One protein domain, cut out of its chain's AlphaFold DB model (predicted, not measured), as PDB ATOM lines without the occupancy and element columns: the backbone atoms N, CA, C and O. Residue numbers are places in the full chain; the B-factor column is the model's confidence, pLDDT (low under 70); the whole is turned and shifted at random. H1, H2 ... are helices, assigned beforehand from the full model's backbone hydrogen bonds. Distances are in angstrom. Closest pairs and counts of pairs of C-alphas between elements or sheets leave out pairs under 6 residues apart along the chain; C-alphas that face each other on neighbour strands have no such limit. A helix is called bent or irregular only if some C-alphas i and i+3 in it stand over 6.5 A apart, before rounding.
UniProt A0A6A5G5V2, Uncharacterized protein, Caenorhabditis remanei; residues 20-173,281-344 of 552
ATOM      1  N   GLN A  20      56.690 114.153  -5.166       74.50
ATOM      2  CA  GLN A  20      56.295 114.341  -3.781       74.50
ATOM      3  C   GLN A  20      56.974 113.271  -2.935       74.50
ATOM      4  O   GLN A  20      56.961 112.079  -3.267       74.50
ATOM      5  N   THR A  21      57.555 113.692  -1.818       88.00
ATOM      6  CA  THR A  21      58.112 112.739  -0.862       88.00
ATOM      7  C   THR A  21      56.986 111.878  -0.269       88.00
ATOM      8  O   THR A  21      55.836 112.322  -0.190       88.00
ATOM      9  N   PRO A  22      57.273 110.650   0.206       87.06
ATOM     10  CA  PRO A  22      56.264 109.828   0.871       87.06
ATOM     11  C   PRO A  22      55.542 110.548   2.021       87.06
ATOM     12  O   PRO A  22      54.354 110.323   2.219       87.06
ATOM     13  N   ALA A  23      56.230 111.439   2.743       89.56
ATOM     14  CA  ALA A  23      55.635 112.247   3.806       89.56
ATOM     15  C   ALA A  23      54.667 113.318   3.265       89.56
ATOM     16  O   ALA A  23      53.554 113.441   3.769       89.56
ATOM     17  N   GLU A  24      55.039 114.035   2.198       91.81
ATOM     18  CA  GLU A  24      54.182 115.053   1.566       91.81
ATOM     19  C   GLU A  24      52.886 114.461   1.000       91.81
ATOM     20  O   GLU A  24      51.822 115.082   1.093       91.81
ATOM     21  N   ILE A  25      52.953 113.243   0.452       89.38
ATOM     22  CA  ILE A  25      51.768 112.502  -0.003       89.38
ATOM     23  C   ILE A  25      50.804 112.270   1.169       89.38
ATOM     24  O   ILE A  25      49.602 112.519   1.053       89.38
ATOM     25  N   VAL A  26      51.329 111.823   2.313       91.44
ATOM     26  CA  VAL A  26      50.532 111.562   3.518       91.44
ATOM     27  C   VAL A  26      49.929 112.846   4.074       91.44
ATOM     28  O   VAL A  26      48.736 112.869   4.373       91.44
ATOM     29  N   ASP A  27      50.702 113.926   4.170       93.12
ATOM     30  CA  ASP A  27      50.196 115.215   4.644       93.12
ATOM     31  C   ASP A  27      49.086 115.760   3.744       93.12
ATOM     32  O   ASP A  27      48.050 116.213   4.240       93.12
ATOM     33  N   THR A  28      49.249 115.643   2.426       93.38
ATOM     34  CA  THR A  28      48.222 116.036   1.453       93.38
ATOM     35  C   THR A  28      46.933 115.235   1.661       93.38
ATOM     36  O   THR A  28      45.849 115.818   1.733       93.38
ATOM     37  N   ALA A  29      47.040 113.914   1.833       92.25
ATOM     38  CA  ALA A  29      45.902 113.034   2.094       92.25
ATOM     39  C   ALA A  29      45.193 113.346   3.421       92.25
ATOM     40  O   ALA A  29      43.965 113.433   3.460       92.25
ATOM     41  N   ILE A  30      45.943 113.562   4.505       94.94
ATOM     42  CA  ILE A  30      45.378 113.888   5.822       94.94
ATOM     43  C   ILE A  30      44.690 115.254   5.814       94.94
ATOM     44  O   ILE A  30      43.611 115.398   6.399       94.94
ATOM     45  N   ASN A  31      45.270 116.247   5.140       94.12
ATOM     46  CA  ASN A  31      44.676 117.576   5.025       94.12
ATOM     47  C   ASN A  31      43.381 117.539   4.207       94.12
ATOM     48  O   ASN A  31      42.375 118.107   4.632       94.12
ATOM     49  N   ALA A  32      43.374 116.813   3.085       92.75
ATOM     50  CA  ALA A  32      42.174 116.624   2.276       92.75
ATOM     51  C   ALA A  32      41.073 115.879   3.053       92.75
ATOM     52  O   ALA A  32      39.924 116.320   3.053       92.75
ATOM     53  N   LEU A  33      41.416 114.804   3.777       93.25
ATOM     54  CA  LEU A  33      40.469 114.055   4.611       93.25
ATOM     55  C   LEU A  33      39.903 114.924   5.743       93.25
ATOM     56  O   LEU A  33      38.699 114.917   5.993       93.25
ATOM     57  N   SER A  34      40.751 115.713   6.403       91.94
ATOM     58  CA  SER A  34      40.326 116.634   7.463       91.94
ATOM     59  C   SER A  34      39.382 117.711   6.929       91.94
ATOM     60  O   SER A  34      38.350 117.976   7.543       91.94
ATOM     61  N   ALA A  35      39.689 118.291   5.765       90.25
ATOM     62  CA  ALA A  35      38.840 119.281   5.105       90.25
ATOM     63  C   ALA A  35      37.496 118.684   4.655       90.25
ATOM     64  O   ALA A  35      36.451 119.307   4.845       90.25
ATOM     65  N   ALA A  36      37.505 117.459   4.118       88.31
ATOM     66  CA  ALA A  36      36.296 116.738   3.733       88.31
ATOM     67  C   ALA A  36      35.429 116.360   4.950       88.31
ATOM     68  O   ALA A  36      34.204 116.409   4.890       88.31
ATOM     69  N   ASN A  37      36.047 116.056   6.092       86.69
ATOM     70  CA  ASN A  37      35.330 115.756   7.334       86.69
ATOM     71  C   ASN A  37      34.870 117.015   8.104       86.69
ATOM     72  O   ASN A  37      34.104 116.907   9.072       86.69
ATOM     73  N   ASN A  38      35.320 118.206   7.696       84.44
ATOM     74  CA  ASN A  38      34.853 119.468   8.251       84.44
ATOM     75  C   ASN A  38      33.520 119.871   7.598       84.44
ATOM     76  O   ASN A  38      33.429 120.013   6.371       84.44
ATOM     77  N   ARG A  39      32.480 120.029   8.420       75.19
ATOM     78  CA  ARG A  39      31.089 120.240   7.992       75.19
ATOM     79  C   ARG A  39      30.531 121.514   8.621       75.19
ATOM     80  O   ARG A  39      30.916 121.864   9.737       75.19
ATOM     81  N   SER A  40      29.636 122.184   7.902       72.31
ATOM     82  CA  SER A  40      28.779 123.238   8.454       72.31
ATOM     83  C   SER A  40      27.784 122.654   9.464       72.31
ATOM     84  O   SER A  40      27.629 121.437   9.559       72.31
ATOM     85  N   GLY A  41      27.092 123.526  10.205       71.44
ATOM     86  CA  GLY A  41      25.959 123.114  11.045       71.44
ATOM     87  C   GLY A  41      24.771 122.579  10.238       71.44
ATOM     88  O   GLY A  41      24.023 121.763  10.749       71.44
ATOM     89  N   ASP A  42      24.629 122.989   8.975       82.81
ATOM     90  CA  ASP A  42      23.606 122.484   8.054       82.81
ATOM     91  C   ASP A  42      24.147 121.293   7.241       82.81
ATOM     92  O   ASP A  42      25.082 121.451   6.442       82.81
ATOM     93  N   ALA A  43      23.581 120.100   7.454       86.44
ATOM     94  CA  ALA A  43      24.014 118.881   6.775       86.44
ATOM     95  C   ALA A  43      23.643 118.835   5.284       86.44
ATOM     96  O   ALA A  43      24.401 118.252   4.507       86.44
ATOM     97  N   LEU A  44      22.522 119.433   4.869       88.69
ATOM     98  CA  LEU A  44      22.103 119.436   3.463       88.69
ATOM     99  C   LEU A  44      22.964 120.393   2.648       88.69
ATOM    100  O   LEU A  44      23.413 120.028   1.556       88.69
ATOM    101  N   LEU A  45      23.286 121.563   3.204       88.31
ATOM    102  CA  LEU A  45      24.255 122.477   2.601       88.31
ATOM    103  C   LEU A  45      25.626 121.801   2.469       88.31
ATOM    104  O   LEU A  45      26.204 121.778   1.382       88.31
ATOM    105  N   SER A  46      26.106 121.166   3.546       90.00
ATOM    106  CA  SER A  46      27.364 120.407   3.527       90.00
ATOM    107  C   SER A  46      27.380 119.301   2.470       90.00
ATOM    108  O   SER A  46      28.421 119.085   1.850       90.00
ATOM    109  N   LEU A  47      26.255 118.604   2.267       91.56
ATOM    110  CA  LEU A  47      26.121 117.550   1.264       91.56
ATOM    111  C   LEU A  47      26.132 118.120  -0.165       91.56
ATOM    112  O   LEU A  47      26.772 117.545  -1.040       91.56
ATOM    113  N   ASN A  48      25.483 119.264  -0.401       90.62
ATOM    114  CA  ASN A  48      25.474 119.908  -1.718       90.62
ATOM    115  C   ASN A  48      26.871 120.400  -2.134       90.62
ATOM    116  O   ASN A  48      27.292 120.232  -3.276       90.62
ATOM    117  N   GLU A  49      27.615 120.966  -1.183       89.62
ATOM    118  CA  GLU A  49      28.978 121.480  -1.373       89.62
ATOM    119  C   GLU A  49      30.052 120.380  -1.315       89.62
ATOM    120  O   GLU A  49      31.258 120.657  -1.304       89.62
ATOM    121  N   PHE A  50      29.642 119.112  -1.251       90.75
ATOM    122  CA  PHE A  50      30.558 118.016  -0.974       90.75
ATOM    123  C   PHE A  50      31.415 117.615  -2.177       90.75
ATOM    124  O   PHE A  50      32.571 117.221  -2.012       90.75
ATOM    125  N   GLY A  51      30.902 117.777  -3.397       88.25
ATOM    126  CA  GLY A  51      31.570 117.352  -4.632       88.25
ATOM    127  C   GLY A  51      33.022 117.845  -4.810       88.25
ATOM    128  O   GLY A  51      33.916 117.029  -5.073       88.25
ATOM    129  N   PRO A  52      33.322 119.146  -4.626       89.12
ATOM    130  CA  PRO A  52      34.697 119.657  -4.667       89.12
ATOM    131  C   PRO A  52      35.621 119.024  -3.615       89.12
ATOM    132  O   PRO A  52      36.801 118.769  -3.892       89.12
ATOM    133  N   LYS A  53      35.088 118.721  -2.421       91.31
ATOM    134  CA  LYS A  53      35.831 118.038  -1.352       91.31
ATOM    135  C   LYS A  53      36.146 116.596  -1.756       91.31
ATOM    136  O   LYS A  53      37.293 116.183  -1.607       91.31
ATOM    137  N   LEU A  54      35.195 115.877  -2.362       90.94
ATOM    138  CA  LEU A  54      35.416 114.524  -2.897       90.94
ATOM    139  C   LEU A  54      36.484 114.498  -3.996       90.94
ATOM    140  O   LEU A  54      37.368 113.647  -3.987       90.94
ATOM    141  N   THR A  55      36.455 115.470  -4.911       89.12
ATOM    142  CA  THR A  55      37.458 115.581  -5.985       89.12
ATOM    143  C   THR A  55      38.863 115.788  -5.423       89.12
ATOM    144  O   THR A  55      39.821 115.152  -5.866       89.12
ATOM    145  N   SER A  56      38.989 116.689  -4.448       89.31
ATOM    146  CA  SER A  56      40.267 116.982  -3.793       89.31
ATOM    147  C   SER A  56      40.781 115.769  -3.016       89.31
ATOM    148  O   SER A  56      41.964 115.445  -3.090       89.31
ATOM    149  N   LEU A  57      39.878 115.061  -2.334       90.94
ATOM    150  CA  LEU A  57      40.181 113.850  -1.581       90.94
ATOM    151  C   LEU A  57      40.659 112.708  -2.484       90.94
ATOM    152  O   LEU A  57      41.704 112.123  -2.214       90.94
ATOM    153  N   MET A  58      39.959 112.447  -3.591       89.31
ATOM    154  CA  MET A  58      40.357 111.438  -4.578       89.31
ATOM    155  C   MET A  58      41.778 111.700  -5.092       89.31
ATOM    156  O   MET A  58      42.630 110.813  -5.055       89.31
ATOM    157  N   LYS A  59      42.066 112.941  -5.514       87.12
ATOM    158  CA  LYS A  59      43.401 113.335  -5.996       87.12
ATOM    159  C   LYS A  59      44.492 113.110  -4.947       87.12
ATOM    160  O   LYS A  59      45.597 112.719  -5.306       87.12
ATOM    161  N   ALA A  60      44.184 113.349  -3.675       89.06
ATOM    162  CA  ALA A  60      45.125 113.166  -2.577       89.06
ATOM    163  C   ALA A  60      45.349 111.688  -2.208       89.06
ATOM    164  O   ALA A  60      46.419 111.336  -1.718       89.06
ATOM    165  N   TYR A  61      44.368 110.813  -2.453       88.50
ATOM    166  CA  TYR A  61      44.456 109.390  -2.119       88.50
ATOM    167  C   TYR A  61      45.096 108.514  -3.193       88.50
ATOM    168  O   TYR A  61      45.765 107.545  -2.840       88.50
ATOM    169  N   VAL A  62      44.956 108.839  -4.481       84.62
ATOM    170  CA  VAL A  62      45.547 108.037  -5.574       84.62
ATOM    171  C   VAL A  62      47.053 107.752  -5.367       84.62
ATOM    172  O   VAL A  62      47.467 106.595  -5.523       84.62
ATOM    173  N   PRO A  63      47.891 108.723  -4.937       85.25
ATOM    174  CA  PRO A  63      49.308 108.467  -4.668       85.25
ATOM    175  C   PRO A  63      49.580 107.501  -3.497       85.25
ATOM    176  O   PRO A  63      50.631 106.853  -3.481       85.25
ATOM    177  N   LEU A  64      48.652 107.336  -2.541       82.56
ATOM    178  CA  LEU A  64      48.804 106.383  -1.428       82.56
ATOM    179  C   LEU A  64      48.830 104.931  -1.915       82.56
ATOM    180  O   LEU A  64      49.613 104.124  -1.407       82.56
ATOM    181  N   GLY A  65      48.028 104.595  -2.929       76.25
ATOM    182  CA  GLY A  65      48.063 103.264  -3.540       76.25
ATOM    183  C   GLY A  65      49.443 102.946  -4.134       76.25
ATOM    184  O   GLY A  65      49.979 101.855  -3.936       76.25
ATOM    185  N   ALA A  66      50.086 103.936  -4.765       77.25
ATOM    186  CA  ALA A  66      51.387 103.764  -5.408       77.25
ATOM    187  C   ALA A  66      52.503 103.592  -4.368       77.25
ATOM    188  O   ALA A  66      53.436 102.802  -4.562       77.25
ATOM    189  N   LEU A  67      52.388 104.286  -3.228       81.44
ATOM    190  CA  LEU A  67      53.270 104.085  -2.077       81.44
ATOM    191  C   LEU A  67      53.194 102.649  -1.548       81.44
ATOM    192  O   LEU A  67      54.226 102.084  -1.186       81.44
ATOM    193  N   MET A  68      52.014 102.023  -1.545       77.81
ATOM    194  CA  MET A  68      51.842 100.660  -1.031       77.81
ATOM    195  C   MET A  68      52.614  99.611  -1.835       77.81
ATOM    196  O   MET A  68      53.275  98.740  -1.251       77.81
ATOM    197  N   TYR A  69      52.620  99.726  -3.163       71.62
ATOM    198  CA  TYR A  69      53.401  98.832  -4.018       71.62
ATOM    199  C   TYR A  69      54.910  98.925  -3.730       71.62
ATOM    200  O   TYR A  69      55.616  97.915  -3.690       71.62
ATOM    201  N   LYS A  70      55.419 100.135  -3.459       76.19
ATOM    202  CA  LYS A  70      56.829 100.356  -3.093       76.19
ATOM    203  C   LYS A  70      57.134  99.863  -1.673       76.19
ATOM    204  O   LYS A  70      58.155  99.206  -1.455       76.19
ATOM    205  N   ALA A  71      56.238 100.125  -0.723       76.19
ATOM    206  CA  ALA A  71      56.386  99.737   0.677       76.19
ATOM    207  C   ALA A  71      56.411  98.215   0.872       76.19
ATOM    208  O   ALA A  71      57.222  97.706   1.642       76.19
ATOM    209  N   THR A  72      55.578  97.465   0.145       69.56
ATOM    210  CA  THR A  72      55.505  95.997   0.268       69.56
ATOM    211  C   THR A  72      56.771  95.276  -0.202       69.56
ATOM    212  O   THR A  72      57.063  94.198   0.317       69.56
ATOM    213  N   LYS A  73      57.550  95.874  -1.114       69.56
ATOM    214  CA  LYS A  73      58.810  95.312  -1.635       69.56
ATOM    215  C   LYS A  73      60.040  95.588  -0.765       69.56
ATOM    216  O   LYS A  73      60.989  94.815  -0.821       69.56
ATOM    217  N   LYS A  74      60.048  96.685   0.001       67.94
ATOM    218  CA  LYS A  74      61.247  97.222   0.681       67.94
ATOM    219  C   LYS A  74      61.161  97.212   2.222       67.94
ATOM    220  O   LYS A  74      61.948  97.892   2.876       67.94
ATOM    221  N   LYS A  75      60.183  96.499   2.806       69.75
ATOM    222  CA  LYS A  75      59.912  96.481   4.262       69.75
ATOM    223  C   LYS A  75      61.156  96.108   5.091       69.75
ATOM    224  O   LYS A  75      61.941  95.289   4.614       69.75
ATOM    225  N   PRO A  76      61.264  96.544   6.366       61.97
ATOM    226  CA  PRO A  76      60.505  97.585   7.086       61.97
ATOM    227  C   PRO A  76      61.228  98.952   7.158       61.97
ATOM    228  O   PRO A  76      60.751  99.878   7.812       61.97
ATOM    229  N   GLU A  77      62.382  99.105   6.505       70.69
ATOM    230  CA  GLU A  77      63.236 100.300   6.630       70.69
ATOM    231  C   GLU A  77      62.879 101.435   5.658       70.69
ATOM    232  O   GLU A  77      63.376 102.553   5.808       70.69
ATOM    233  N   SER A  78      62.009 101.177   4.679       84.00
ATOM    234  CA  SER A  78      61.698 102.137   3.621       84.00
ATOM    235  C   SER A  78      60.871 103.336   4.104       84.00
ATOM    236  O   SER A  78      59.990 103.220   4.964       84.00
ATOM    237  N   ALA A  79      61.132 104.507   3.515       85.44
ATOM    238  CA  ALA A  79      60.376 105.730   3.791       85.44
ATOM    239  C   ALA A  79      58.890 105.566   3.432       85.44
ATOM    240  O   ALA A  79      58.021 106.087   4.126       85.44
ATOM    241  N   GLU A  80      58.592 104.779   2.397       86.50
ATOM    242  CA  GLU A  80      57.236 104.455   1.959       86.50
ATOM    243  C   GLU A  80      56.475 103.620   3.000       86.50
ATOM    244  O   GLU A  80      55.297 103.878   3.244       86.50
ATOM    245  N   PHE A  81      57.136 102.655   3.654       85.50
ATOM    246  CA  PHE A  81      56.517 101.871   4.729       85.50
ATOM    247  C   PHE A  81      56.165 102.763   5.925       85.50
ATOM    248  O   PHE A  81      55.035 102.731   6.410       85.50
ATOM    249  N   ARG A  82      57.110 103.604   6.367       87.75
ATOM    250  CA  ARG A  82      56.896 104.524   7.499       87.75
ATOM    251  C   ARG A  82      55.787 105.536   7.214       87.75
ATOM    252  O   ARG A  82      54.952 105.764   8.084       87.75
ATOM    253  N   ALA A  83      55.740 106.085   6.001       89.69
ATOM    254  CA  ALA A  83      54.702 107.020   5.582       89.69
ATOM    255  C   ALA A  83      53.298 106.389   5.622       89.69
ATOM    256  O   ALA A  83      52.376 106.973   6.182       89.69
ATOM    257  N   LEU A  84      53.120 105.164   5.113       87.19
ATOM    258  CA  LEU A  84      51.814 104.490   5.164       87.19
ATOM    259  C   LEU A  84      51.355 104.181   6.594       87.19
ATOM    260  O   LEU A  84      50.164 104.285   6.894       87.19
ATOM    261  N   MET A  85      52.288 103.826   7.479       88.50
ATOM    262  CA  MET A  85      51.975 103.633   8.896       88.50
ATOM    263  C   MET A  85      51.586 104.953   9.577       88.50
ATOM    264  O   MET A  85      50.633 104.960  10.358       88.50
ATOM    265  N   ASP A  86      52.249 106.069   9.243       90.81
ATOM    266  CA  ASP A  86      51.865 107.410   9.716       90.81
ATOM    267  C   ASP A  86      50.465 107.810   9.229       90.81
ATOM    268  O   ASP A  86      49.612 108.199  10.033       90.81
ATOM    269  N   PHE A  87      50.185 107.626   7.934       91.62
ATOM    270  CA  PHE A  87      48.863 107.874   7.362       91.62
ATOM    271  C   PHE A  87      47.783 107.115   8.126       91.62
ATOM    272  O   PHE A  87      46.820 107.723   8.591       91.62
ATOM    273  N   ARG A  88      47.965 105.802   8.317       89.38
ATOM    274  CA  ARG A  88      47.003 104.958   9.036       89.38
ATOM    275  C   ARG A  88      46.755 105.475  10.452       89.38
ATOM    276  O   ARG A  88      45.601 105.626  10.848       89.38
ATOM    277  N   ALA A  89      47.816 105.789  11.195       90.62
ATOM    278  CA  ALA A  89      47.708 106.270  12.571       90.62
ATOM    279  C   ALA A  89      46.972 107.620  12.675       90.62
ATOM    280  O   ALA A  89      46.184 107.840  13.601       90.62
ATOM    281  N   ARG A  90      47.216 108.540  11.734       93.69
ATOM    282  CA  ARG A  90      46.582 109.868  11.710       93.69
ATOM    283  C   ARG A  90      45.143 109.804  11.213       93.69
ATOM    284  O   ARG A  90      44.260 110.404  11.828       93.69
ATOM    285  N   ALA A  91      44.894 109.053  10.150       91.25
ATOM    286  CA  ALA A  91      43.577 108.943   9.548       91.25
ATOM    287  C   ALA A  91      42.598 108.147  10.432       91.25
ATOM    288  O   ALA A  91      41.431 108.525  10.512       91.25
ATOM    289  N   GLU A  92      43.060 107.160  11.218       90.62
ATOM    290  CA  GLU A  92      42.224 106.435  12.197       90.62
ATOM    291  C   GLU A  92      41.524 107.374  13.187       90.62
ATOM    292  O   GLU A  92      40.354 107.177  13.523       90.62
ATOM    293  N   LYS A  93      42.199 108.441  13.627       90.38
ATOM    294  CA  LYS A  93      41.589 109.447  14.509       90.38
ATOM    295  C   LYS A  93      40.437 110.175  13.813       90.38
ATOM    296  O   LYS A  93      39.404 110.413  14.437       90.38
ATOM    297  N   ILE A  94      40.600 110.499  12.531       91.38
ATOM    298  CA  ILE A  94      39.596 111.215  11.740       91.38
ATOM    299  C   ILE A  94      38.405 110.296  11.431       91.38
ATOM    300  O   ILE A  94      37.259 110.690  11.668       91.38
ATOM    301  N   TRP A  95      38.661 109.051  11.013       89.38
ATOM    302  CA  TRP A  95      37.617 108.049  10.773       89.38
ATOM    303  C   TRP A  95      36.823 107.727  12.038       89.38
ATOM    304  O   TRP A  95      35.603 107.649  11.973       89.38
ATOM    305  N   LYS A  96      37.452 107.647  13.219       89.69
ATOM    306  CA  LYS A  96      36.717 107.461  14.486       89.69
ATOM    307  C   LYS A  96      35.740 108.600  14.781       89.69
ATOM    308  O   LYS A  96      34.644 108.352  15.286       89.69
ATOM    309  N   ILE A  97      36.107 109.847  14.472       88.06
ATOM    310  CA  ILE A  97      35.213 111.005  14.633       88.06
ATOM    311  C   ILE A  97      34.029 110.896  13.666       88.06
ATOM    312  O   ILE A  97      32.879 111.065  14.079       88.06
ATOM    313  N   GLN A  98      34.303 110.581  12.401       87.00
ATOM    314  CA  GLN A  98      33.288 110.368  11.369       87.00
ATOM    315  C   GLN A  98      32.339 109.218  11.741       87.00
ATOM    316  O   GLN A  98      31.125 109.404  11.748       87.00
ATOM    317  N   GLU A  99      32.870 108.059  12.130       85.19
ATOM    318  CA  GLU A  99      32.082 106.901  12.555       85.19
ATOM    319  C   GLU A  99      31.211 107.216  13.764       85.19
ATOM    320  O   GLU A  99      30.063 106.785  13.820       85.19
ATOM    321  N   LYS A 100      31.721 107.975  14.741       87.12
ATOM    322  CA  LYS A 100      30.919 108.390  15.895       87.12
ATOM    323  C   LYS A 100      29.724 109.236  15.452       87.12
ATOM    324  O   LYS A 100      28.620 108.996  15.933       87.12
ATOM    325  N   ARG A 101      29.925 110.179  14.523       83.06
ATOM    326  CA  ARG A 101      28.837 110.986  13.942       83.06
ATOM    327  C   ARG A 101      27.832 110.106  13.200       83.06
ATOM    328  O   ARG A 101      26.645 110.188  13.493       83.06
ATOM    329  N   ALA A 102      28.308 109.221  12.324       81.06
ATOM    330  CA  ALA A 102      27.458 108.303  11.569       81.06
ATOM    331  C   ALA A 102      26.666 107.361  12.489       81.06
ATOM    332  O   ALA A 102      25.479 107.170  12.289       81.06
ATOM    333  N   ARG A 103      27.272 106.823  13.555       82.06
ATOM    334  CA  ARG A 103      26.570 105.969  14.531       82.06
ATOM    335  C   ARG A 103      25.492 106.727  15.300       82.06
ATOM    336  O   ARG A 103      24.435 106.156  15.554       82.06
ATOM    337  N   THR A 104      25.750 107.975  15.693       80.62
ATOM    338  CA  THR A 104      24.721 108.822  16.311       80.62
ATOM    339  C   THR A 104      23.578 109.062  15.329       80.62
ATOM    340  O   THR A 104      22.429 108.843  15.693       80.62
ATOM    341  N   ALA A 105      23.898 109.398  14.078       78.56
ATOM    342  CA  ALA A 105      22.916 109.585  13.019       78.56
ATOM    343  C   ALA A 105      22.092 108.314  12.754       78.56
ATOM    344  O   ALA A 105      20.874 108.387  12.791       78.56
ATOM    345  N   THR A 106      22.708 107.135  12.616       73.38
ATOM    346  CA  THR A 106      21.990 105.860  12.422       73.38
ATOM    347  C   THR A 106      21.054 105.536  13.594       73.38
ATOM    348  O   THR A 106      19.972 104.995  13.392       73.38
ATOM    349  N   ARG A 107      21.439 105.855  14.841       69.75
ATOM    350  CA  ARG A 107      20.559 105.655  16.012       69.75
ATOM    351  C   ARG A 107      19.321 106.542  15.964       69.75
ATOM    352  O   ARG A 107      18.277 106.119  16.455       69.75
ATOM    353  N   THR A 108      19.462 107.742  15.413       66.81
ATOM    354  CA  THR A 108      18.353 108.657  15.149       66.81
ATOM    355  C   THR A 108      17.539 108.151  13.958       66.81
ATOM    356  O   THR A 108      16.337 107.970  14.068       66.81
ATOM    357  N   ALA A 109      18.192 107.782  12.859       62.97
ATOM    358  CA  ALA A 109      17.598 107.278  11.626       62.97
ATOM    359  C   ALA A 109      17.266 105.773  11.669       62.97
ATOM    360  O   ALA A 109      17.555 105.041  10.723       62.97
ATOM    361  N   LYS A 110      16.581 105.300  12.723       62.25
ATOM    362  CA  LYS A 110      16.018 103.925  12.775       62.25
ATOM    363  C   LYS A 110      15.070 103.607  11.608       62.25
ATOM    364  O   LYS A 110      14.728 102.451  11.400       62.25
ATOM    365  N   ILE A 111      14.655 104.644  10.886       59.75
ATOM    366  CA  ILE A 111      13.753 104.636   9.734       59.75
ATOM    367  C   ILE A 111      14.458 104.169   8.442       59.75
ATOM    368  O   ILE A 111      13.783 103.860   7.460       59.75
ATOM    369  N   LEU A 112      15.799 104.081   8.421       60.53
ATOM    370  CA  LEU A 112      16.529 103.634   7.233       60.53
ATOM    371  C   LEU A 112      16.133 102.217   6.822       60.53
ATOM    372  O   LEU A 112      16.071 101.297   7.638       60.53
ATOM    373  N   ASN A 113      15.890 102.064   5.525       65.38
ATOM    374  CA  ASN A 113      15.388 100.826   4.966       65.38
ATOM    375  C   ASN A 113      16.446  99.706   5.015       65.38
ATOM    376  O   ASN A 113      17.622  99.949   4.726       65.38
ATOM    377  N   SER A 114      16.033  98.477   5.348       68.88
ATOM    378  CA  SER A 114      16.897  97.290   5.332       68.88
ATOM    379  C   SER A 114      17.560  97.099   3.968       68.88
ATOM    380  O   SER A 114      18.728  96.716   3.911       68.88
ATOM    381  N   GLU A 115      16.873  97.452   2.881       71.56
ATOM    382  CA  GLU A 115      17.419  97.344   1.532       71.56
ATOM    383  C   GLU A 115      18.560  98.340   1.273       71.56
ATOM    384  O   GLU A 115      19.572  97.960   0.681       71.56
ATOM    385  N   TYR A 116      18.476  99.581   1.769       77.88
ATOM    386  CA  TYR A 116      19.587 100.545   1.686       77.88
ATOM    387  C   TYR A 116      20.807 100.043   2.454       77.88
ATOM    388  O   TYR A 116      21.933 100.051   1.947       77.88
ATOM    389  N   ILE A 117      20.566  99.552   3.673       79.06
ATOM    390  CA  ILE A 117      21.619  99.004   4.523       79.06
ATOM    391  C   ILE A 117      22.325  97.858   3.792       79.06
ATOM    392  O   ILE A 117      23.549  97.869   3.687       79.06
ATOM    393  N   ARG A 118      21.558  96.918   3.239       78.06
ATOM    394  CA  ARG A 118      22.071  95.722   2.567       78.06
ATOM    395  C   ARG A 118      22.789  96.025   1.251       78.06
ATOM    396  O   ARG A 118      23.828  95.441   0.964       78.06
ATOM    397  N   THR A 119      22.235  96.912   0.425       76.62
ATOM    398  CA  THR A 119      22.693  97.094  -0.966       76.62
ATOM    399  C   THR A 119      23.701  98.218  -1.161       76.62
ATOM    400  O   THR A 119      24.454  98.178  -2.133       76.62
ATOM    401  N   VAL A 120      23.747  99.202  -0.259       82.94
ATOM    402  CA  VAL A 120      24.668 100.345  -0.350       82.94
ATOM    403  C   VAL A 120      25.645 100.324   0.818       82.94
ATOM    404  O   VAL A 120      26.856 100.212   0.622       82.94
ATOM    405  N   LYS A 121      25.137 100.377   2.052       85.75
ATOM    406  CA  LYS A 121      25.974 100.579   3.241       85.75
ATOM    407  C   LYS A 121      26.890  99.392   3.535       85.75
ATOM    408  O   LYS A 121      28.080  99.574   3.792       85.75
ATOM    409  N   GLU A 122      26.357  98.174   3.525       87.19
ATOM    410  CA  GLU A 122      27.136  96.951   3.745       87.19
ATOM    411  C   GLU A 122      28.164  96.729   2.640       87.19
ATOM    412  O   GLU A 122      29.304  96.370   2.938       87.19
ATOM    413  N   LEU A 123      27.801  97.041   1.396       88.44
ATOM    414  CA  LEU A 123      28.697  96.957   0.253       88.44
ATOM    415  C   LEU A 123      29.891  97.916   0.386       88.44
ATOM    416  O   LEU A 123      31.042  97.496   0.268       88.44
ATOM    417  N   ILE A 124      29.637  99.185   0.723       90.88
ATOM    418  CA  ILE A 124      30.696 100.179   0.958       90.88
ATOM    419  C   ILE A 124      31.597  99.753   2.124       90.88
ATOM    420  O   ILE A 124      32.822  99.824   2.014       90.88
ATOM    421  N   ARG A 125      31.024  99.250   3.227       90.25
ATOM    422  CA  ARG A 125      31.814  98.733   4.361       90.25
ATOM    423  C   ARG A 125      32.688  97.544   3.970       90.25
ATOM    424  O   ARG A 125      33.842  97.486   4.395       90.25
ATOM    425  N   PHE A 126      32.147  96.601   3.198       91.06
ATOM    426  CA  PHE A 126      32.893  95.449   2.699       91.06
ATOM    427  C   PHE A 126      34.094  95.909   1.871       91.06
ATOM    428  O   PHE A 126      35.229  95.549   2.183       91.06
ATOM    429  N   MET A 127      33.863  96.783   0.890       90.44
ATOM    430  CA  MET A 127      34.936  97.298   0.046       90.44
ATOM    431  C   MET A 127      35.970  98.103   0.833       90.44
ATOM    432  O   MET A 127      37.164  97.937   0.601       90.44
ATOM    433  N   LYS A 128      35.548  98.930   1.800       91.56
ATOM    434  CA  LYS A 128      36.469  99.677   2.669       91.56
ATOM    435  C   LYS A 128      37.362  98.741   3.476       91.56
ATOM    436  O   LYS A 128      38.574  98.919   3.484       91.56
ATOM    437  N   SER A 129      36.787  97.701   4.077       90.19
ATOM    438  CA  SER A 129      37.549  96.668   4.788       90.19
ATOM    439  C   SER A 129      38.545  95.950   3.868       90.19
ATOM    440  O   SER A 129      39.690  95.685   4.246       90.19
ATOM    441  N   SER A 130      38.145  95.651   2.631       87.94
ATOM    442  CA  SER A 130      39.043  95.083   1.623       87.94
ATOM    443  C   SER A 130      40.158  96.057   1.220       87.94
ATOM    444  O   SER A 130      41.317  95.646   1.185       87.94
ATOM    445  N   ALA A 131      39.860  97.345   1.035       88.00
ATOM    446  CA  ALA A 131      40.845  98.385   0.734       88.00
ATOM    447  C   ALA A 131      41.831  98.612   1.893       88.00
ATOM    448  O   ALA A 131      43.035  98.706   1.663       88.00
ATOM    449  N   ASP A 132      41.362  98.612   3.144       87.31
ATOM    450  CA  ASP A 132      42.212  98.715   4.336       87.31
ATOM    451  C   ASP A 132      43.178  97.528   4.443       87.31
ATOM    452  O   ASP A 132      44.375  97.699   4.699       87.31
ATOM    453  N   ARG A 133      42.686  96.304   4.195       83.44
ATOM    454  CA  ARG A 133      43.529  95.097   4.126       83.44
ATOM    455  C   ARG A 133      44.538  95.188   2.985       83.44
ATOM    456  O   ARG A 133      45.708  94.847   3.177       83.44
ATOM    457  N   TYR A 134      44.103  95.674   1.825       80.81
ATOM    458  CA  TYR A 134      44.956  95.872   0.661       80.81
ATOM    459  C   TYR A 134      46.024  96.937   0.903       80.81
ATOM    460  O   TYR A 134      47.155  96.760   0.466       80.81
ATOM    461  N   LEU A 135      45.740  98.007   1.643       79.06
ATOM    462  CA  LEU A 135      46.724  99.040   1.962       79.06
ATOM    463  C   LEU A 135      47.666  98.663   3.096       79.06
ATOM    464  O   LEU A 135      48.804  99.133   3.119       79.06
ATOM    465  N   ASN A 136      47.234  97.795   4.009       80.62
ATOM    466  CA  ASN A 136      48.026  97.433   5.172       80.62
ATOM    467  C   ASN A 136      49.378  96.817   4.737       80.62
ATOM    468  O   ASN A 136      49.414  95.770   4.073       80.62
ATOM    469  N   PRO A 137      50.508  97.468   5.070       73.50
ATOM    470  CA  PRO A 137      51.818  97.007   4.674       73.50
ATOM    471  C   PRO A 137      52.363  95.945   5.628       73.50
ATOM    472  O   PRO A 137      53.440  95.451   5.359       73.50
ATOM    473  N   ASP A 138      51.681  95.535   6.695       74.06
ATOM    474  CA  ASP A 138      52.122  94.430   7.559       74.06
ATOM    475  C   ASP A 138      51.835  93.073   6.909       74.06
ATOM    476  O   ASP A 138      52.658  92.156   6.959       74.06
ATOM    477  N   TYR A 139      50.726  92.955   6.175       69.94
ATOM    478  CA  TYR A 139      50.374  91.711   5.496       69.94
ATOM    479  C   TYR A 139      51.278  91.455   4.281       69.94
ATOM    480  O   TYR A 139      51.546  92.337   3.454       69.94
ATOM    481  N   LYS A 140      51.785  90.222   4.164       66.69
ATOM    482  CA  LYS A 140      52.372  89.724   2.915       66.69
ATOM    483  C   LYS A 140      51.214  89.314   2.010       66.69
ATOM    484  O   LYS A 140      50.542  88.330   2.294       66.69
ATOM    485  N   LYS A 141      50.981  90.086   0.953       71.50
ATOM    486  CA  LYS A 141      49.893  89.843   0.000       71.50
ATOM    487  C   LYS A 141      50.328  88.757  -0.976       71.50
ATOM    488  O   LYS A 141      51.357  88.896  -1.636       71.50
ATOM    489  N   MET A 142      49.583  87.662  -1.025       73.69
ATOM    490  CA  MET A 142      49.744  86.632  -2.049       73.69
ATOM    491  C   MET A 142      49.066  87.091  -3.344       73.69
ATOM    492  O   MET A 142      48.116  87.868  -3.295       73.69
ATOM    493  N   GLY A 143      49.533  86.609  -4.501       74.19
ATOM    494  CA  GLY A 143      49.003  87.033  -5.806       74.19
ATOM    495  C   GLY A 143      47.482  86.883  -5.917       74.19
ATOM    496  O   GLY A 143      46.814  87.806  -6.362       74.19
ATOM    497  N   TYR A 144      46.923  85.788  -5.389       77.38
ATOM    498  CA  TYR A 144      45.475  85.572  -5.391       77.38
ATOM    499  C   TYR A 144      44.698  86.623  -4.576       77.38
ATOM    500  O   TYR A 144      43.582  86.950  -4.947       77.38
ATOM    501  N   GLN A 145      45.277  87.180  -3.502       76.44
ATOM    502  CA  GLN A 145      44.624  88.205  -2.670       76.44
ATOM    503  C   GLN A 145      44.586  89.565  -3.375       76.44
ATOM    504  O   GLN A 145      43.682  90.361  -3.145       76.44
ATOM    505  N   ILE A 146      45.585  89.838  -4.221       77.38
ATOM    506  CA  ILE A 146      45.612  91.030  -5.073       77.38
ATOM    507  C   ILE A 146      44.535  90.891  -6.153       77.38
ATOM    508  O   ILE A 146      43.711  91.788  -6.296       77.38
ATOM    509  N   SER A 147      44.477  89.740  -6.829       81.00
ATOM    510  CA  SER A 147      43.454  89.462  -7.845       81.00
ATOM    511  C   SER A 147      42.030  89.423  -7.278       81.00
ATOM    512  O   SER A 147      41.097  89.860  -7.943       81.00
ATOM    513  N   GLU A 148      41.846  88.930  -6.050       84.06
ATOM    514  CA  GLU A 148      40.560  88.969  -5.345       84.06
ATOM    515  C   GLU A 148      40.115  90.415  -5.097       84.06
ATOM    516  O   GLU A 148      38.997  90.779  -5.452       84.06
ATOM    517  N   PHE A 149      41.015  91.270  -4.596       85.88
ATOM    518  CA  PHE A 149      40.722  92.691  -4.402       85.88
ATOM    519  C   PHE A 149      40.414  93.416  -5.721       85.88
ATOM    520  O   PHE A 149      39.458  94.181  -5.786       85.88
ATOM    521  N   GLU A 150      41.175  93.157  -6.787       84.38
ATOM    522  CA  GLU A 150      40.909  93.709  -8.124       84.38
ATOM    523  C   GLU A 150      39.536  93.268  -8.658       84.38
ATOM    524  O   GLU A 150      38.783  94.079  -9.202       84.38
ATOM    525  N   SER A 151      39.179  91.994  -8.466       84.38
ATOM    526  CA  SER A 151      37.867  91.463  -8.840       84.38
ATOM    527  C   SER A 151      36.737  92.119  -8.045       84.38
ATOM    528  O   SER A 151      35.703  92.452  -8.627       84.38
ATOM    529  N   ASP A 152      36.916  92.311  -6.738       87.00
ATOM    530  CA  ASP A 152      35.948  93.004  -5.886       87.00
ATOM    531  C   ASP A 152      35.794  94.469  -6.317       87.00
ATOM    532  O   ASP A 152      34.671  94.938  -6.499       87.00
ATOM    533  N   CYS A 153      36.904  95.165  -6.589       86.94
ATOM    534  CA  CYS A 153      36.896  96.526  -7.123       86.94
ATOM    535  C   CYS A 153      36.085  96.631  -8.418       86.94
ATOM    536  O   CYS A 153      35.328  97.580  -8.575       86.94
ATOM    537  N   MET A 154      36.185  95.675  -9.343       83.50
ATOM    538  CA  MET A 154      35.369  95.704 -10.564       83.50
ATOM    539  C   MET A 154      33.896  95.390 -10.280       83.50
ATOM    540  O   MET A 154      33.007  96.129 -10.711       83.50
ATOM    541  N   ARG A 155      33.621  94.291  -9.566       84.62
ATOM    542  CA  ARG A 155      32.260  93.778  -9.358       84.62
ATOM    543  C   ARG A 155      31.411  94.735  -8.528       84.62
ATOM    544  O   ARG A 155      30.293  95.057  -8.926       84.62
ATOM    545  N   GLU A 156      31.933  95.188  -7.396       86.44
ATOM    546  CA  GLU A 156      31.153  95.965  -6.433       86.44
ATOM    547  C   GLU A 156      30.969  97.423  -6.872       86.44
ATOM    548  O   GLU A 156      29.897  97.999  -6.685       86.44
ATOM    549  N   THR A 157      31.951  97.995  -7.570       82.94
ATOM    550  CA  THR A 157      31.840  99.328  -8.186       82.94
ATOM    551  C   THR A 157      30.748  99.361  -9.256       82.94
ATOM    552  O   THR A 157      29.952 100.301  -9.293       82.94
ATOM    553  N   ILE A 158      30.642  98.318 -10.095       82.88
ATOM    554  CA  ILE A 158      29.535  98.190 -11.059       82.88
ATOM    555  C   ILE A 158      28.191  98.150 -10.324       82.88
ATOM    556  O   ILE A 158      27.258  98.846 -10.727       82.88
ATOM    557  N   GLN A 159      28.081  97.365  -9.248       83.12
ATOM    558  CA  GLN A 159      26.836  97.277  -8.482       83.12
ATOM    559  C   GLN A 159      26.432  98.633  -7.897       83.12
ATOM    560  O   GLN A 159      25.286  99.048  -8.070       83.12
ATOM    561  N   LEU A 160      27.364  99.362  -7.277       84.88
ATOM    562  CA  LEU A 160      27.088 100.704  -6.758       84.88
ATOM    563  C   LEU A 160      26.691 101.686  -7.852       84.88
ATOM    564  O   LEU A 160      25.761 102.463  -7.659       84.88
ATOM    565  N   LYS A 161      27.338 101.623  -9.018       84.06
ATOM    566  CA  LYS A 161      26.989 102.468 -10.162       84.06
ATOM    567  C   LYS A 161      25.548 102.260 -10.608       84.06
ATOM    568  O   LYS A 161      24.825 103.228 -10.822       84.06
ATOM    569  N   VAL A 162      25.107 101.002 -10.698       81.88
ATOM    570  CA  VAL A 162      23.709 100.671 -11.013       81.88
ATOM    571  C   VAL A 162      22.764 101.262  -9.965       81.88
ATOM    572  O   VAL A 162      21.737 101.833 -10.329       81.88
ATOM    573  N   ARG A 163      23.116 101.189  -8.675       79.81
ATOM    574  CA  ARG A 163      22.301 101.764  -7.591       79.81
ATOM    575  C   ARG A 163      22.249 103.291  -7.632       79.81
ATOM    576  O   ARG A 163      21.170 103.854  -7.480       79.81
ATOM    577  N   PHE A 164      23.371 103.964  -7.882       80.56
ATOM    578  CA  PHE A 164      23.402 105.423  -8.016       80.56
ATOM    579  C   PHE A 164      22.631 105.909  -9.239       80.56
ATOM    580  O   PHE A 164      21.857 106.851  -9.110       80.56
ATOM    581  N   ASN A 165      22.768 105.246 -10.388       77.44
ATOM    582  CA  ASN A 165      21.982 105.589 -11.575       77.44
ATOM    583  C   ASN A 165      20.485 105.414 -11.320       77.44
ATOM    584  O   ASN A 165      19.699 106.277 -11.690       77.44
ATOM    585  N   PHE A 166      20.091 104.350 -10.615       74.88
ATOM    586  CA  PHE A 166      18.692 104.165 -10.244       74.88
ATOM    587  C   PHE A 166      18.161 105.345  -9.409       74.88
ATOM    588  O   PHE A 166      17.087 105.872  -9.693       74.88
ATOM    589  N   LEU A 167      18.931 105.801  -8.415       72.94
ATOM    590  CA  LEU A 167      18.570 106.973  -7.612       72.94
ATOM    591  C   LEU A 167      18.515 108.262  -8.448       72.94
ATOM    592  O   LEU A 167      17.614 109.063  -8.245       72.94
ATOM    593  N   LEU A 168      19.451 108.470  -9.375       72.81
ATOM    594  CA  LEU A 168      19.506 109.680 -10.204       72.81
ATOM    595  C   LEU A 168      18.371 109.753 -11.235       72.81
ATOM    596  O   LEU A 168      17.831 110.833 -11.461       72.81
ATOM    597  N   ASP A 169      18.012 108.622 -11.845       74.06
ATOM    598  CA  ASP A 169      17.126 108.601 -13.014       74.06
ATOM    599  C   ASP A 169      15.642 108.396 -12.653       74.06
ATOM    600  O   ASP A 169      14.769 108.797 -13.422       74.06
ATOM    601  N   TYR A 170      15.335 107.802 -11.490       72.56
ATOM    602  CA  TYR A 170      13.963 107.402 -11.125       72.56
ATOM    603  C   TYR A 170      13.401 108.087  -9.866       72.56
ATOM    604  O   TYR A 170      12.208 107.968  -9.572       72.56
ATOM    605  N   CYS A 171      14.210 108.849  -9.123       79.75
ATOM    606  CA  CYS A 171      13.728 109.613  -7.971       79.75
ATOM    607  C   CYS A 171      13.231 111.013  -8.369       79.75
ATOM    608  O   CYS A 171      13.992 111.976  -8.361       79.75
ATOM    609  N   THR A 172      11.932 111.185  -8.613       82.31
ATOM    610  CA  THR A 172      11.310 112.523  -8.631       82.31
ATOM    611  C   THR A 172      11.122 113.051  -7.210       82.31
ATOM    612  O   THR A 172      10.917 112.256  -6.289       82.31
ATOM    613  N   SER A 173      11.268 114.367  -7.009       83.62
ATOM    614  CA  SER A 173      11.005 115.021  -5.716       83.62
ATOM    615  C   SER A 173       9.525 114.948  -5.370       83.62
ATOM    616  O   SER A 173       8.692 114.983  -6.275       83.62
ATOM    617  N   PHE A 281       8.296 114.130   6.715       93.50
ATOM    618  CA  PHE A 281       9.156 115.294   6.458       93.50
ATOM    619  C   PHE A 281       9.915 115.825   7.682       93.50
ATOM    620  O   PHE A 281      10.302 116.996   7.710       93.50
ATOM    621  N   ASN A 282      10.159 114.990   8.694       91.50
ATOM    622  CA  ASN A 282      10.921 115.412   9.859       91.50
ATOM    623  C   ASN A 282      12.416 115.569   9.517       91.50
ATOM    624  O   ASN A 282      13.144 114.612   9.226       91.50
ATOM    625  N   TYR A 283      12.871 116.815   9.596       90.88
ATOM    626  CA  TYR A 283      14.201 117.282   9.240       90.88
ATOM    627  C   TYR A 283      15.311 116.594  10.034       90.88
ATOM    628  O   TYR A 283      16.381 116.352   9.489       90.88
ATOM    629  N   THR A 284      15.070 116.209  11.291       89.19
ATOM    630  CA  THR A 284      16.088 115.525  12.109       89.19
ATOM    631  C   THR A 284      16.502 114.191  11.479       89.19
ATOM    632  O   THR A 284      17.683 113.833  11.475       89.19
ATOM    633  N   TYR A 285      15.553 113.448  10.900       87.81
ATOM    634  CA  TYR A 285      15.863 112.192  10.211       87.81
ATOM    635  C   TYR A 285      16.557 112.433   8.870       87.81
ATOM    636  O   TYR A 285      17.465 111.684   8.508       87.81
ATOM    637  N   VAL A 286      16.175 113.498   8.163       89.38
ATOM    638  CA  VAL A 286      16.822 113.917   6.914       89.38
ATOM    639  C   VAL A 286      18.270 114.340   7.153       89.38
ATOM    640  O   VAL A 286      19.172 113.911   6.435       89.38
ATOM    641  N   GLU A 287      18.519 115.123   8.199       89.12
ATOM    642  CA  GLU A 287      19.851 115.558   8.610       89.12
ATOM    643  C   GLU A 287      20.730 114.366   9.007       89.12
ATOM    644  O   GLU A 287      21.899 114.278   8.610       89.12
ATOM    645  N   ALA A 288      20.162 113.415   9.755       88.81
ATOM    646  CA  ALA A 288      20.836 112.178  10.114       88.81
ATOM    647  C   ALA A 288      21.209 111.362   8.863       88.81
ATOM    648  O   ALA A 288      22.364 110.952   8.722       88.81
ATOM    649  N   PHE A 289      20.276 111.193   7.923       88.62
ATOM    650  CA  PHE A 289      20.548 110.524   6.653       88.62
ATOM    651  C   PHE A 289      21.641 111.237   5.852       88.62
ATOM    652  O   PHE A 289      22.616 110.598   5.469       88.62
ATOM    653  N   ALA A 290      21.557 112.555   5.655       90.31
ATOM    654  CA  ALA A 290      22.576 113.317   4.930       90.31
ATOM    655  C   ALA A 290      23.960 113.198   5.596       90.31
ATOM    656  O   ALA A 290      24.988 113.055   4.927       90.31
ATOM    657  N   THR A 291      23.992 113.195   6.931       88.88
ATOM    658  CA  THR A 291      25.210 112.999   7.725       88.88
ATOM    659  C   THR A 291      25.839 111.628   7.490       88.88
ATOM    660  O   THR A 291      27.068 111.539   7.349       88.88
ATOM    661  N   GLU A 292      25.014 110.585   7.464       87.44
ATOM    662  CA  GLU A 292      25.404 109.206   7.191       87.44
ATOM    663  C   GLU A 292      25.849 109.027   5.736       87.44
ATOM    664  O   GLU A 292      26.947 108.532   5.492       87.44
ATOM    665  N   PHE A 293      25.086 109.545   4.780       89.12
ATOM    666  CA  PHE A 293      25.390 109.449   3.358       89.12
ATOM    667  C   PHE A 293      26.714 110.138   3.003       89.12
ATOM    668  O   PHE A 293      27.563 109.557   2.333       89.12
ATOM    669  N   MET A 294      26.990 111.328   3.554       91.12
ATOM    670  CA  MET A 294      28.311 111.959   3.411       91.12
ATOM    671  C   MET A 294      29.445 111.088   3.973       91.12
ATOM    672  O   MET A 294      30.558 111.117   3.457       91.12
ATOM    673  N   SER A 295      29.199 110.341   5.058       90.06
ATOM    674  CA  SER A 295      30.187 109.403   5.609       90.06
ATOM    675  C   SER A 295      30.452 108.246   4.643       90.06
ATOM    676  O   SER A 295      31.594 107.837   4.470       90.06
ATOM    677  N   GLU A 296      29.418 107.733   3.992       90.19
ATOM    678  CA  GLU A 296      29.541 106.654   3.012       90.19
ATOM    679  C   GLU A 296      30.253 107.116   1.736       90.19
ATOM    680  O   GLU A 296      31.109 106.400   1.224       90.19
ATOM    681  N   LEU A 297      30.004 108.348   1.280       92.38
ATOM    682  CA  LEU A 297      30.723 108.944   0.149       92.38
ATOM    683  C   LEU A 297      32.217 109.172   0.447       92.38
ATOM    684  O   LEU A 297      33.047 109.020  -0.451       92.38
ATOM    685  N   LEU A 298      32.589 109.496   1.694       92.31
ATOM    686  CA  LEU A 298      34.003 109.550   2.111       92.31
ATOM    687  C   LEU A 298      34.672 108.181   2.000       92.31
ATOM    688  O   LEU A 298      35.773 108.069   1.458       92.31
ATOM    689  N   ASP A 299      34.000 107.157   2.519       92.19
ATOM    690  CA  ASP A 299      34.490 105.782   2.519       92.19
ATOM    691  C   ASP A 299      34.630 105.253   1.090       92.19
ATOM    692  O   ASP A 299      35.656 104.670   0.740       92.19
ATOM    693  N   LEU A 300      33.648 105.541   0.239       91.69
ATOM    694  CA  LEU A 300      33.669 105.163  -1.165       91.69
ATOM    695  C   LEU A 300      34.754 105.905  -1.953       91.69
ATOM    696  O   LEU A 300      35.419 105.295  -2.780       91.69
ATOM    697  N   THR A 301      35.010 107.182  -1.660       91.69
ATOM    698  CA  THR A 301      36.107 107.935  -2.299       91.69
ATOM    699  C   THR A 301      37.477 107.361  -1.946       91.69
ATOM    700  O   THR A 301      38.374 107.329  -2.785       91.69
ATOM    701  N   PHE A 302      37.643 106.885  -0.710       90.50
ATOM    702  CA  PHE A 302      38.842 106.152  -0.319       90.50
ATOM    703  C   PHE A 302      38.971 104.836  -1.091       90.50
ATOM    704  O   PHE A 302      40.004 104.612  -1.713       90.50
ATOM    705  N   VAL A 303      37.924 104.005  -1.105       90.56
ATOM    706  CA  VAL A 303      37.901 102.736  -1.855       90.56
ATOM    707  C   VAL A 303      38.253 102.956  -3.323       90.56
ATOM    708  O   VAL A 303      39.156 102.302  -3.839       90.56
ATOM    709  N   GLU A 304      37.589 103.911  -3.967       88.25
ATOM    710  CA  GLU A 304      37.751 104.233  -5.382       88.25
ATOM    711  C   GLU A 304      39.200 104.600  -5.722       88.25
ATOM    712  O   GLU A 304      39.758 104.103  -6.699       88.25
ATOM    713  N   ALA A 305      39.851 105.414  -4.886       86.75
ATOM    714  CA  ALA A 305      41.250 105.793  -5.079       86.75
ATOM    715  C   ALA A 305      42.206 104.593  -5.016       86.75
ATOM    716  O   ALA A 305      43.203 104.541  -5.741       86.75
ATOM    717  N   ILE A 306      41.914 103.627  -4.144       86.75
ATOM    718  CA  ILE A 306      42.736 102.426  -3.986       86.75
ATOM    719  C   ILE A 306      42.465 101.423  -5.109       86.75
ATOM    720  O   ILE A 306      43.411 100.824  -5.624       86.75
ATOM    721  N   CYS A 307      41.209 101.290  -5.534       84.62
ATOM    722  CA  CYS A 307      40.820 100.481  -6.682       84.62
ATOM    723  C   CYS A 307      41.433 100.997  -7.991       84.62
ATOM    724  O   CYS A 307      41.977 100.193  -8.747       84.62
ATOM    725  N   ASP A 308      41.429 102.315  -8.233       81.25
ATOM    726  CA  ASP A 308      42.069 102.927  -9.412       81.25
ATOM    727  C   ASP A 308      43.551 102.526  -9.481       81.25
ATOM    728  O   ASP A 308      44.031 102.103 -10.529       81.25
ATOM    729  N   ASN A 309      44.256 102.523  -8.345       77.44
ATOM    730  CA  ASN A 309      45.654 102.096  -8.293       77.44
ATOM    731  C   ASN A 309      45.853 100.591  -8.532       77.44
ATOM    732  O   ASN A 309      46.744 100.195  -9.286       77.44
ATOM    733  N   ALA A 310      45.039  99.748  -7.888       77.88
ATOM    734  CA  ALA A 310      45.124  98.299  -8.048       77.88
ATOM    735  C   ALA A 310      44.900  97.893  -9.514       77.88
ATOM    736  O   ALA A 310      45.690  97.135 -10.071       77.88
ATOM    737  N   LEU A 311      43.897  98.486 -10.167       75.06
ATOM    738  CA  LEU A 311      43.538  98.196 -11.555       75.06
ATOM    739  C   LEU A 311      44.497  98.830 -12.577       75.06
ATOM    740  O   LEU A 311      44.708  98.266 -13.648       75.06
ATOM    741  N   HIS A 312      45.145  99.959 -12.266       68.00
ATOM    742  CA  HIS A 312      46.154 100.541 -13.165       68.00
ATOM    743  C   HIS A 312      47.370  99.616 -13.359       68.00
ATOM    744  O   HIS A 312      47.997  99.614 -14.417       68.00
ATOM    745  N   ASN A 313      47.683  98.784 -12.359       56.84
ATOM    746  CA  ASN A 313      48.760  97.796 -12.438       56.84
ATOM    747  C   ASN A 313      48.373  96.522 -13.216       56.84
ATOM    748  O   ASN A 313      49.260  95.725 -13.527       56.84
ATOM    749  N   SER A 314      47.090  96.324 -13.559       52.06
ATOM    750  CA  SER A 314      46.573  95.103 -14.196       52.06
ATOM    751  C   SER A 314      46.397  95.196 -15.724       52.06
ATOM    752  O   SER A 314      45.757  94.342 -16.329       52.06
ATOM    753  N   THR A 315      47.031  96.169 -16.397       46.81
ATOM    754  CA  THR A 315      47.068  96.354 -17.877       46.81
ATOM    755  C   THR A 315      45.738  96.646 -18.585       46.81
ATOM    756  O   THR A 315      45.708  96.728 -19.812       46.81
ATOM    757  N   THR A 316      44.651  96.887 -17.857       49.94
ATOM    758  CA  THR A 316      43.340  97.171 -18.460       49.94
ATOM    759  C   THR A 316      42.986  98.654 -18.309       49.94
ATOM    760  O   THR A 316      42.607  99.100 -17.227       49.94
ATOM    761  N   GLU A 317      43.103  99.442 -19.386       43.88
ATOM    762  CA  GLU A 317      42.547 100.804 -19.448       43.88
ATOM    763  C   GLU A 317      41.019 100.732 -19.323       43.88
ATOM    764  O   GLU A 317      40.303 100.512 -20.298       43.88
ATOM    765  N   LEU A 318      40.497 100.896 -18.109       50.62
ATOM    766  CA  LEU A 318      39.061 100.848 -17.852       50.62
ATOM    767  C   LEU A 318      38.568 102.195 -17.323       50.62
ATOM    768  O   LEU A 318      38.315 102.397 -16.138       50.62
ATOM    769  N   SER A 319      38.369 103.125 -18.258       43.59
ATOM    770  CA  SER A 319      37.725 104.427 -18.034       43.59
ATOM    771  C   SER A 319      36.269 104.328 -17.535       43.59
ATOM    772  O   SER A 319      35.717 105.320 -17.063       43.59
ATOM    773  N   GLY A 320      35.647 103.141 -17.593       46.91
ATOM    774  CA  GLY A 320      34.244 102.894 -17.235       46.91
ATOM    775  C   GLY A 320      33.932 102.729 -15.739       46.91
ATOM    776  O   GLY A 320      32.758 102.829 -15.364       46.91
ATOM    777  N   PHE A 321      34.943 102.520 -14.886       55.66
ATOM    778  CA  PHE A 321      34.748 102.239 -13.453       55.66
ATOM    779  C   PHE A 321      34.694 103.467 -12.554       55.66
ATOM    780  O   PHE A 321      34.352 103.328 -11.390       55.66
ATOM    781  N   ARG A 322      34.991 104.663 -13.072       72.00
ATOM    782  CA  ARG A 322      35.117 105.839 -12.211       72.00
ATOM    783  C   ARG A 322      33.791 106.234 -11.564       72.00
ATOM    784  O   ARG A 322      32.932 106.789 -12.249       72.00
ATOM    785  N   LEU A 323      33.668 106.029 -10.251       83.88
ATOM    786  CA  LEU A 323      32.500 106.443  -9.463       83.88
ATOM    787  C   LEU A 323      32.547 107.909  -9.050       83.88
ATOM    788  O   LEU A 323      31.519 108.453  -8.664       83.88
ATOM    789  N   LEU A 324      33.701 108.583  -9.130       86.44
ATOM    790  CA  LEU A 324      33.830 109.965  -8.644       86.44
ATOM    791  C   LEU A 324      32.799 110.913  -9.271       86.44
ATOM    792  O   LEU A 324      32.193 111.714  -8.563       86.44
ATOM    793  N   GLY A 325      32.585 110.817 -10.586       86.12
ATOM    794  CA  GLY A 325      31.584 111.635 -11.272       86.12
ATOM    795  C   GLY A 325      30.167 111.370 -10.758       86.12
ATOM    796  O   GLY A 325      29.410 112.315 -10.542       86.12
ATOM    797  N   ASP A 326      29.839 110.104 -10.504       88.44
ATOM    798  CA  ASP A 326      28.531 109.678 -10.005       88.44
ATOM    799  C   ASP A 326      28.347 110.076  -8.530       88.44
ATOM    800  O   ASP A 326      27.297 110.599  -8.171       88.44
ATOM    801  N   MET A 327      29.392 109.964  -7.697       90.06
ATOM    802  CA  MET A 327      29.416 110.421  -6.299       90.06
ATOM    803  C   MET A 327      29.192 111.934  -6.164       90.06
ATOM    804  O   MET A 327      28.463 112.391  -5.283       90.06
ATOM    805  N   ILE A 328      29.809 112.732  -7.040       90.56
ATOM    806  CA  ILE A 328      29.598 114.185  -7.062       90.56
ATOM    807  C   ILE A 328      28.147 114.485  -7.437       90.56
ATOM    808  O   ILE A 328      27.471 115.217  -6.714       90.56
ATOM    809  N   LYS A 329      27.651 113.879  -8.522       89.94
ATOM    810  CA  LYS A 329      26.270 114.070  -8.980       89.94
ATOM    811  C   LYS A 329      25.255 113.666  -7.917       89.94
ATOM    812  O   LYS A 329      24.363 114.455  -7.631       89.94
ATOM    813  N   ILE A 330      25.408 112.488  -7.305       89.50
ATOM    814  CA  ILE A 330      24.467 111.989  -6.298       89.50
ATOM    815  C   ILE A 330      24.485 112.855  -5.037       89.50
ATOM    816  O   ILE A 330      23.434 113.070  -4.449       89.50
ATOM    817  N   SER A 331      25.633 113.419  -4.638       91.69
ATOM    818  CA  SER A 331      25.687 114.312  -3.473       91.69
ATOM    819  C   SER A 331      24.823 115.566  -3.663       91.69
ATOM    820  O   SER A 331      23.923 115.827  -2.862       91.69
ATOM    821  N   SER A 332      25.017 116.293  -4.768       90.56
ATOM    822  CA  SER A 332      24.234 117.491  -5.077       90.56
ATOM    823  C   SER A 332      22.781 117.158  -5.415       90.56
ATOM    824  O   SER A 332      21.878 117.853  -4.957       90.56
ATOM    825  N   PHE A 333      22.536 116.076  -6.164       90.62
ATOM    826  CA  PHE A 333      21.184 115.609  -6.471       90.62
ATOM    827  C   PHE A 333      20.398 115.312  -5.196       90.62
ATOM    828  O   PHE A 333      19.343 115.901  -4.999       90.62
ATOM    829  N   THR A 334      20.928 114.472  -4.302       90.06
ATOM    830  CA  THR A 334      20.248 114.087  -3.060       90.06
ATOM    831  C   THR A 334      19.959 115.299  -2.180       90.06
ATOM    832  O   THR A 334      18.858 115.407  -1.647       90.06
ATOM    833  N   SER A 335      20.902 116.241  -2.052       92.12
ATOM    834  CA  SER A 335      20.662 117.468  -1.282       92.12
ATOM    835  C   SER A 335      19.549 118.332  -1.890       92.12
ATOM    836  O   SER A 335      18.609 118.708  -1.190       92.12
ATOM    837  N   ASN A 336      19.604 118.598  -3.199       91.19
ATOM    838  CA  ASN A 336      18.578 119.386  -3.889       91.19
ATOM    839  C   ASN A 336      17.205 118.707  -3.831       91.19
ATOM    840  O   ASN A 336      16.203 119.360  -3.551       91.19
ATOM    841  N   TRP A 337      17.173 117.390  -4.036       92.44
ATOM    842  CA  TRP A 337      15.969 116.570  -3.968       92.44
ATOM    843  C   TRP A 337      15.307 116.653  -2.587       92.44
ATOM    844  O   TRP A 337      14.097 116.872  -2.495       92.44
ATOM    845  N   LEU A 338      16.097 116.527  -1.513       92.81
ATOM    846  CA  LEU A 338      15.616 116.632  -0.134       92.81
ATOM    847  C   LEU A 338      15.104 118.040   0.168       92.81
ATOM    848  O   LEU A 338      14.012 118.172   0.709       92.81
ATOM    849  N   ASN A 339      15.843 119.080  -0.224       91.69
ATOM    850  CA  ASN A 339      15.426 120.468  -0.018       91.69
ATOM    851  C   ASN A 339      14.096 120.785  -0.714       91.69
ATOM    852  O   ASN A 339      13.203 121.342  -0.082       91.69
ATOM    853  N   MET A 340      13.944 120.395  -1.984       91.81
ATOM    854  CA  MET A 340      12.696 120.601  -2.728       91.81
ATOM    855  C   MET A 340      11.529 119.844  -2.088       91.81
ATOM    856  O   MET A 340      10.456 120.405  -1.903       91.81
ATOM    857  N   SER A 341      11.748 118.588  -1.699       94.19
ATOM    858  CA  SER A 341      10.697 117.764  -1.095       94.19
ATOM    859  C   SER A 341      10.297 118.252   0.305       94.19
ATOM    860  O   SER A 341       9.135 118.159   0.680       94.19
ATOM    861  N   LEU A 342      11.238 118.794   1.087       94.44
ATOM    862  CA  LEU A 342      10.955 119.410   2.386       94.44
ATOM    863  C   LEU A 342      10.159 120.715   2.259       94.44
ATOM    864  O   LEU A 342       9.354 121.009   3.142       94.44
ATOM    865  N   ASP A 343      10.364 121.489   1.190       92.56
ATOM    866  CA  ASP A 343       9.574 122.699   0.918       92.56
ATOM    867  C   ASP A 343       8.113 122.343   0.593       92.56
ATOM    868  O   ASP A 343       7.188 122.984   1.101       92.56
ATOM    869  N   SER A 344       7.900 121.229  -0.118       94.62
ATOM    870  CA  SER A 344       6.567 120.685  -0.416       94.62
ATOM    871  C   SER A 344       5.740 120.325   0.826       94.62
ATOM    872  O   SER A 344       4.513 120.261   0.748       94.62
TER     873      SER A 344
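This is residues 20 to 173 and 281 to 344 of the 552 residues of an uncharacterized protein of Caenorhabditis remanei (UniProt A0A6A5G5V2). An elongated bundle of helices is built round H7, which runs slanting through its middle; H3a, H4, H5, H6 and H8 surround H7, and H1 packs on H3a and H4. The short H2 crosses H7 and H8 near one end, and H3b is at the other end. The printed part has 218 residues, with eight named helices, H1 to H8 in chain order, and no named strand; the class is all helix. The whole is compact, with a radius of gyration of the C-alphas of 17.7 A, and spans 59 by 32 by 27 A.

H7, residues 283 to 312, is 42.5 A long and begins at C-alpha 283 (14.201, 117.282, 9.240). H4, residues 79 to 108, is 43.6 A long, with a kink of 31 degrees near residue 94. H6, residues 143 to 170, is 40.9 A long. H5, residues 114 to 135, is 30.1 A long, with a kink of 27 degrees near residue 121; it is neither bent nor irregular, but only just: C-alphas 119 and 122 are 6.5 A apart. H1, residues 22 to 37, is 22.7 A long and begins at (56.264, 109.828, 0.871); H2 is residues 43 to 48. H3, residues 50 to 73, was assigned as one helix by its hydrogen bonds but is bent: C-alphas 60 and 63 are 6.6 A apart. Its arms, H3a, residues 50 to 60, and H3b, residues 63 to 73, stand at 31 degrees. H8, residues 324 to 343, is 29.0 A long and ends at (9.574, 122.699, 0.918).

H7 is the hub, touching six other helices. With residues 284 to 295 alone it touches H4, opposite ways at a shallow tilt of 26 degrees; the closest C-alphas, of Ala 105 and Ala 288, are 4.4 A apart. H5 touches H7 the same way at a steep tilt of 39 degrees, closest at C-alphas 128 and 303, 5.6 A. H7 and H8 form a helical hairpin, closest at C-alphas 297 and 327, 6.7 A. H1, H3a, H4, H5, H6, H7 and H8 form an up-and-down bundle, each running against the one before. Every O i to N i+4 pair is within hydrogen-bond range in H1, H2, H3a, H7 and H8; the counts are 5 of 7 in H3b, 24 of 26 in H4, 16 of 18 in H5 and 23 of 24 in H6.

The C-alphas farthest apart, of Glu 77 and Ser 344, are 60.6 A apart. Residues 174 to 280 are not printed; C-alphas 173 and 281 are 12.3 A apart across this cut. Of the links that are printed whole, H7 to H8 is long. The mean pLDDT of the printed part is 82.8; residues 72 to 76, 107 to 114, 139 to 140 and 312 to 321 are under 70.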